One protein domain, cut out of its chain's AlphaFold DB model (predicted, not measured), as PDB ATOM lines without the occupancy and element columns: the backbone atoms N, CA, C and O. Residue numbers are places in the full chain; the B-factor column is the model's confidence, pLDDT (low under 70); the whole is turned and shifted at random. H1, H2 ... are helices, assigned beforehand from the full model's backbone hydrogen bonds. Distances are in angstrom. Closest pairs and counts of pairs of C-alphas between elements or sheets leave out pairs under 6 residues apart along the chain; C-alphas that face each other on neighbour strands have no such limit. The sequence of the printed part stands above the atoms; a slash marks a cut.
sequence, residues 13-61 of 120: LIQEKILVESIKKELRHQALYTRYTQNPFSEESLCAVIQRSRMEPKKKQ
ATOM      1  N   LEU A  13      -0.912 -15.316 -16.872       78.25
ATOM      2  CA  LEU A  13      -1.153 -14.940 -15.459       78.25
ATOM      3  C   LEU A  13      -2.639 -14.668 -15.152       78.25
ATOM      4  O   LEU A  13      -3.125 -14.930 -14.051       78.25
ATOM      5  N   ILE A  14      -3.379 -14.157 -16.140       82.69
ATOM      6  CA  ILE A  14      -4.824 -13.918 -16.046       82.69
ATOM      7  C   ILE A  14      -5.597 -15.242 -15.959       82.69
ATOM      8  O   ILE A  14      -6.503 -15.373 -15.137       82.69
ATOM      9  N   GLN A  15      -5.226 -16.234 -16.770       86.06
ATOM     10  CA  GLN A  15      -5.857 -17.556 -16.792       86.06
ATOM     11  C   GLN A  15      -5.620 -18.304 -15.477       86.06
ATOM     12  O   GLN A  15      -6.561 -18.872 -14.927       86.06
ATOM     13  N   GLU A  16      -4.404 -18.242 -14.924       87.19
ATOM     14  CA  GLU A  16      -4.098 -18.825 -13.608       87.19
ATOM     15  C   GLU A  16      -4.942 -18.184 -12.500       87.19
ATOM     16  O   GLU A  16      -5.523 -18.879 -11.665       87.19
ATOM     17  N   LYS A  17      -5.085 -16.854 -12.521       90.12
ATOM     18  CA  LYS A  17      -5.897 -16.124 -11.541       90.12
ATOM     19  C   LYS A  17      -7.384 -16.485 -11.631       90.12
ATOM     20  O   LYS A  17      -8.034 -16.642 -10.597       90.12
ATOM     21  N   ILE A  18      -7.910 -16.653 -12.846       93.25
ATOM     22  CA  ILE A  18      -9.289 -17.111 -13.083       93.25
ATOM     23  C   ILE A  18      -9.480 -18.533 -12.547       93.25
ATOM     24  O   ILE A  18     -10.454 -18.790 -11.839       93.25
ATOM     25  N   LEU A  19      -8.542 -19.438 -12.840       93.19
ATOM     26  CA  LEU A  19      -8.603 -20.826 -12.391       93.19
ATOM     27  C   LEU A  19      -8.625 -20.915 -10.858       93.19
ATOM     28  O   LEU A  19      -9.491 -21.580 -10.292       93.19
ATOM     29  N   VAL A  20      -7.735 -20.185 -10.180       95.06
ATOM     30  CA  VAL A  20      -7.681 -20.137  -8.710       95.06
ATOM     31  C   VAL A  20      -8.985 -19.604  -8.113       95.06
ATOM     32  O   VAL A  20      -9.499 -20.172  -7.148       95.06
ATOM     33  N   GLU A  21      -9.551 -18.531  -8.669       96.50
ATOM     34  CA  GLU A  21     -10.832 -17.994  -8.195       96.50
ATOM     35  C   GLU A  21     -12.000 -18.963  -8.430       96.50
ATOM     36  O   GLU A  21     -12.874 -19.078  -7.566       96.50
ATOM     37  N   SER A  22     -12.003 -19.697  -9.548       96.69
ATOM     38  CA  SER A  22     -13.005 -20.734  -9.822       96.69
ATOM     39  C   SER A  22     -12.923 -21.863  -8.799       96.69
ATOM     40  O   SER A  22     -13.926 -22.174  -8.158       96.69
ATOM     41  N   ILE A  23     -11.720 -22.393  -8.556       96.06
ATOM     42  CA  ILE A  23     -11.480 -23.450  -7.562       96.06
ATOM     43  C   ILE A  23     -11.943 -22.989  -6.174       96.06
ATOM     44  O   ILE A  23     -12.661 -23.706  -5.483       96.06
ATOM     45  N   LYS A  24     -11.612 -21.757  -5.766       96.81
ATOM     46  CA  LYS A  24     -12.070 -21.206  -4.478       96.81
ATOM     47  C   LYS A  24     -13.591 -21.089  -4.386       96.81
ATOM     48  O   LYS A  24     -14.156 -21.262  -3.306       96.81
ATOM     49  N   LYS A  25     -14.270 -20.708  -5.470       96.38
ATOM     50  CA  LYS A  25     -15.741 -20.628  -5.503       96.38
ATOM     51  C   LYS A  25     -16.368 -22.015  -5.417       96.38
ATOM     52  O   LYS A  25     -17.292 -22.194  -4.629       96.38
ATOM     53  N   GLU A  26     -15.823 -22.981  -6.145       96.62
ATOM     54  CA  GLU A  26     -16.287 -24.364  -6.129       96.62
ATOM     55  C   GLU A  26     -16.093 -25.010  -4.754       96.62
ATOM     56  O   GLU A  26     -17.049 -25.532  -4.189       96.62
ATOM     57  N   LEU A  27     -14.918 -24.854  -4.136       94.31
ATOM     58  CA  LEU A  27     -14.653 -25.339  -2.777       94.31
ATOM     59  C   LEU A  27     -15.565 -24.683  -1.730       94.31
ATOM     60  O   LEU A  27     -16.050 -25.359  -0.824       94.31
ATOM     61  N   ARG A  28     -15.840 -23.375  -1.847       91.00
ATOM     62  CA  ARG A  28     -16.818 -22.698  -0.975       91.00
ATOM     63  C   ARG A  28     -18.219 -23.272  -1.154       91.00
ATOM     64  O   ARG A  28     -18.904 -23.498  -0.161       91.00
ATOM     65  N   HIS A  29     -18.636 -23.515  -2.395       88.62
ATOM     66  CA  HIS A  29     -19.932 -24.120  -2.681       88.62
ATOM     67  C   HIS A  29     -20.024 -25.542  -2.116       88.62
ATOM     68  O   HIS A  29     -20.983 -25.849  -1.413       88.62
ATOM     69  N   GLN A  30     -19.000 -26.373  -2.327       84.56
ATOM     70  CA  GLN A  30     -18.912 -27.720  -1.757       84.56
ATOM     71  C   GLN A  30     -18.976 -27.685  -0.227       84.56
ATOM     72  O   GLN A  30     -19.772 -28.404   0.364       84.56
ATOM     73  N   ALA A  31     -18.227 -26.790   0.426       84.31
ATOM     74  CA  ALA A  31     -18.264 -26.637   1.880       84.31
ATOM     75  C   ALA A  31     -19.653 -26.226   2.395       84.31
ATOM     76  O   ALA A  31     -20.101 -26.736   3.423       84.31
ATOM     77  N   LEU A  32     -20.348 -25.329   1.686       78.44
ATOM     78  CA  LEU A  32     -21.725 -24.950   2.011       78.44
ATOM     79  C   LEU A  32     -22.686 -26.131   1.848       78.44
ATOM     80  O   LEU A  32     -23.508 -26.372   2.731       78.44
ATOM     81  N   TYR A  33     -22.550 -26.892   0.760       74.62
ATOM     82  CA  TYR A  33     -23.358 -28.078   0.498       74.62
ATOM     83  C   TYR A  33     -23.142 -29.128   1.597       74.62
ATOM     84  O   TYR A  33     -24.088 -29.561   2.246       74.62
ATOM     85  N   THR A  34     -21.892 -29.461   1.911       73.94
ATOM     86  CA  THR A  34     -21.558 -30.444   2.947       73.94
ATOM     87  C   THR A  34     -22.007 -30.021   4.348       73.94
ATOM     88  O   THR A  34     -22.429 -30.883   5.116       73.94
ATOM     89  N   ARG A  35     -21.914 -28.730   4.704       68.25
ATOM     90  CA  ARG A  35     -22.227 -28.247   6.065       68.25
ATOM     91  C   ARG A  35     -23.694 -27.887   6.293       68.25
ATOM     92  O   ARG A  35     -24.173 -28.056   7.410       68.25
ATOM     93  N   TYR A  36     -24.385 -27.348   5.289       66.44
ATOM     94  CA  TYR A  36     -25.712 -26.738   5.471       66.44
ATOM     95  C   TYR A  36     -26.818 -27.380   4.635       66.44
ATOM     96  O   TYR A  36     -27.992 -27.223   4.976       66.44
ATOM     97  N   THR A  37     -26.483 -28.108   3.568       65.12
ATOM     98  CA  THR A  37     -27.474 -28.945   2.882       65.12
ATOM     99  C   THR A  37     -27.460 -30.345   3.478       65.12
ATOM    100  O   THR A  37     -26.469 -30.776   4.067       65.12
ATOM    101  N   GLN A  38     -28.585 -31.054   3.386       64.12
ATOM    102  CA  GLN A  38     -28.670 -32.427   3.876       64.12
ATOM    103  C   GLN A  38     -27.856 -33.336   2.956       64.12
ATOM    104  O   GLN A  38     -28.377 -33.864   1.979       64.12
ATOM    105  N   ASN A  39     -26.563 -33.461   3.247       61.44
ATOM    106  CA  ASN A  39     -25.649 -34.329   2.527       61.44
ATOM    107  C   ASN A  39     -25.891 -35.791   2.951       61.44
ATOM    108  O   ASN A  39     -25.530 -36.154   4.069       61.44
ATOM    109  N   PRO A  40     -26.440 -36.658   2.082       62.94
ATOM    110  CA  PRO A  40     -26.789 -38.034   2.442       62.94
ATOM    111  C   PRO A  40     -25.579 -38.926   2.775       62.94
ATOM    112  O   PRO A  40     -25.776 -40.041   3.249       62.94
ATOM    113  N   PHE A  41     -24.347 -38.452   2.549       64.19
ATOM    114  CA  PHE A  41     -23.107 -39.198   2.789       64.19
ATOM    115  C   PHE A  41     -22.356 -38.801   4.067       64.19
ATOM    116  O   PHE A  41     -21.335 -39.412   4.371       64.19
ATOM    117  N   SER A  42     -22.813 -37.797   4.825       66.94
ATOM    118  CA  SER A  42     -22.260 -37.545   6.161       66.94
ATOM    119  C   SER A  42     -23.047 -38.336   7.205       66.94
ATOM    120  O   SER A  42     -24.242 -38.121   7.406       66.94
ATOM    121  N   GLU A  43     -22.365 -39.273   7.862       57.47
ATOM    122  CA  GLU A  43     -22.943 -40.248   8.800       57.47
ATOM    123  C   GLU A  43     -23.688 -39.577   9.972       57.47
ATOM    124  O   GLU A  43     -24.759 -40.018  10.393       57.47
ATOM    125  N   GLU A  44     -23.187 -38.427  10.425       62.38
ATOM    126  CA  GLU A  44     -23.801 -37.612  11.478       62.38
ATOM    127  C   GLU A  44     -25.071 -36.880  11.010       62.38
ATOM    128  O   GLU A  44     -25.961 -36.598  11.816       62.38
ATOM    129  N   SER A  45     -25.204 -36.583   9.711       67.50
ATOM    130  CA  SER A  45     -26.300 -35.743   9.221       67.50
ATOM    131  C   SER A  45     -27.568 -36.541   8.940       67.50
ATOM    132  O   SER A  45     -28.644 -36.111   9.348       67.50
ATOM    133  N   LEU A  46     -27.482 -37.720   8.314       70.81
ATOM    134  CA  LEU A  46     -28.678 -38.473   7.925       70.81
ATOM    135  C   LEU A  46     -29.458 -38.963   9.154       70.81
ATOM    136  O   LEU A  46     -30.674 -38.778   9.236       70.81
ATOM    137  N   CYS A  47     -28.765 -39.543  10.137       75.38
ATOM    138  CA  CYS A  47     -29.382 -40.005  11.378       75.38
ATOM    139  C   CYS A  47     -30.038 -38.852  12.144       75.38
ATOM    140  O   CYS A  47     -31.206 -38.965  12.527       75.38
ATOM    141  N   ALA A  48     -29.343 -37.721  12.293       78.69
ATOM    142  CA  ALA A  48     -29.887 -36.536  12.951       78.69
ATOM    143  C   ALA A  48     -31.084 -35.950  12.184       78.69
ATOM    144  O   ALA A  48     -32.073 -35.534  12.788       78.69
ATOM    145  N   VAL A  49     -31.047 -35.962  10.851       77.19
ATOM    146  CA  VAL A  49     -32.149 -35.524   9.985       77.19
ATOM    147  C   VAL A  49     -33.367 -36.428  10.135       77.19
ATOM    148  O   VAL A  49     -34.479 -35.923  10.291       77.19
ATOM    149  N   ILE A  50     -33.182 -37.749  10.134       81.44
ATOM    150  CA  ILE A  50     -34.266 -38.721  10.321       81.44
ATOM    151  C   ILE A  50     -34.841 -38.612  11.737       81.44
ATOM    152  O   ILE A  50     -36.056 -38.640  11.931       81.44
ATOM    153  N   GLN A  51     -33.994 -38.451  12.751       83.69
ATOM    154  CA  GLN A  51     -34.445 -38.236  14.125       83.69
ATOM    155  C   GLN A  51     -35.235 -36.928  14.240       83.69
ATOM    156  O   GLN A  51     -36.350 -36.923  14.761       83.69
ATOM    157  N   ARG A  52     -34.726 -35.832  13.665       83.56
ATOM    158  CA  ARG A  52     -35.427 -34.545  13.608       83.56
ATOM    159  C   ARG A  52     -36.725 -34.638  12.812       83.56
ATOM    160  O   ARG A  52     -37.693 -33.978  13.179       83.56
ATOM    161  N   SER A  53     -36.800 -35.433  11.746       79.44
ATOM    162  CA  SER A  53     -38.030 -35.610  10.965       79.44
ATOM    163  C   SER A  53     -39.099 -36.382  11.750       79.44
ATOM    164  O   SER A  53     -40.266 -35.999  11.683       79.44
ATOM    165  N   ARG A  54     -38.698 -37.348  12.588       83.56
ATOM    166  CA  ARG A  54     -39.578 -38.106  13.501       83.56
ATOM    167  C   ARG A  54     -40.119 -37.304  14.686       83.56
ATOM    168  O   ARG A  54     -41.117 -37.710  15.275       83.56
ATOM    169  N   MET A  55     -39.483 -36.190  15.056       85.44
ATOM    170  CA  MET A  55     -39.976 -35.337  16.143       85.44
ATOM    171  C   MET A  55     -41.359 -34.760  15.813       85.44
ATOM    172  O   MET A  55     -41.682 -34.489  14.656       85.44
ATOM    173  N   GLU A  56     -42.176 -34.533  16.839       83.25
ATOM    174  CA  GLU A  56     -43.492 -33.912  16.670       83.25
ATOM    175  C   GLU A  56     -43.362 -32.459  16.174       83.25
ATOM    176  O   GLU A  56     -42.411 -31.775  16.566       83.25
ATOM    177  N   PRO A  57     -44.313 -31.946  15.368       83.06
ATOM    178  CA  PRO A  57     -44.254 -30.592  14.802       83.06
ATOM    179  C   PRO A  57     -43.994 -29.502  15.852       83.06
ATOM    180  O   PRO A  57     -43.056 -28.719  15.710       83.06
ATOM    181  N   LYS A  58     -44.714 -29.558  16.981       83.38
ATOM    182  CA  LYS A  58     -44.557 -28.642  18.126       83.38
ATOM    183  C   LYS A  58     -43.190 -28.672  18.807       83.38
ATOM    184  O   LYS A  58     -42.833 -27.732  19.504       83.38
ATOM    185  N   LYS A  59     -42.435 -29.765  18.667       85.00
ATOM    186  CA  LYS A  59     -41.072 -29.857  19.212       85.00
ATOM    187  C   LYS A  59     -40.051 -29.202  18.280       85.00
ATOM    188  O   LYS A  59     -38.956 -28.877  18.720       85.00
ATOM    189  N   LYS A  60     -40.385 -29.036  16.994       85.12
ATOM    190  CA  LYS A  60     -39.505 -28.418  15.989       85.12
ATOM    191  C   LYS A  60     -39.725 -26.918  15.871       85.12
ATOM    192  O   LYS A  60     -38.787 -26.201  15.537       85.12
ATOM    193  N   GLN A  61     -40.966 -26.479  16.048       84.94
ATOM    194  CA  GLN A  61     -41.412 -25.118  15.785       84.94
ATOM    195  C   GLN A  61     -42.458 -24.720  16.832       84.94
ATOM    196  O   GLN A  61     -43.260 -25.552  17.258       84.94
TER     197      GLN A  61
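AT A GLANCE: This is residues 13 to 61 of the 120 residues of the protein "Protein FAM183B" of Echinococcus granulosus (UniProt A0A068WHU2). One long straight helix, H1, makes more than half of a thin rod, and a looped link joins its far end to a shorter helix, H2, with a small turn of helix, H3, at the last end. Residues 13 to 33 of H1 stick out free, and no helix packs on another. The printed part has 49 residues, with three named helices in the order H1, H2, H3 and no named strand. It is all helix and extended, with a radius of gyration of the C-alphas of 17.4 A and spans of 56 by 22 by 9 A.

IN THESE COORDINATES: H1, residues 13 to 36, begins at C-alpha 13 (-1.153, -14.940, -15.459) and is 34.4 A long. H2, residues 43 to 54, is 17.4 A long. H3, residues 57 to 60, ends at C-alpha 60 (-39.505, -28.418, 15.989).

HOW THE PARTS SIT: H1 is apart from H2 and from H3. H2 and H3 are close but not clearly touching; their closest C-alphas, of Arg 52 and Lys 60, are 7.7 A apart. In H1 every O i to N i+4 pair is within hydrogen-bond range, in H2 6 of 8; H3 is too short for such a pair.

THE WHOLE: The C-alphas farthest apart, of Leu 13 and Lys 58, are 56.6 A apart. The printed part has no cut. The link from H1 to H2 is short, that from H2 to H3 tight. Residues 35 to 45 have pLDDT under 70.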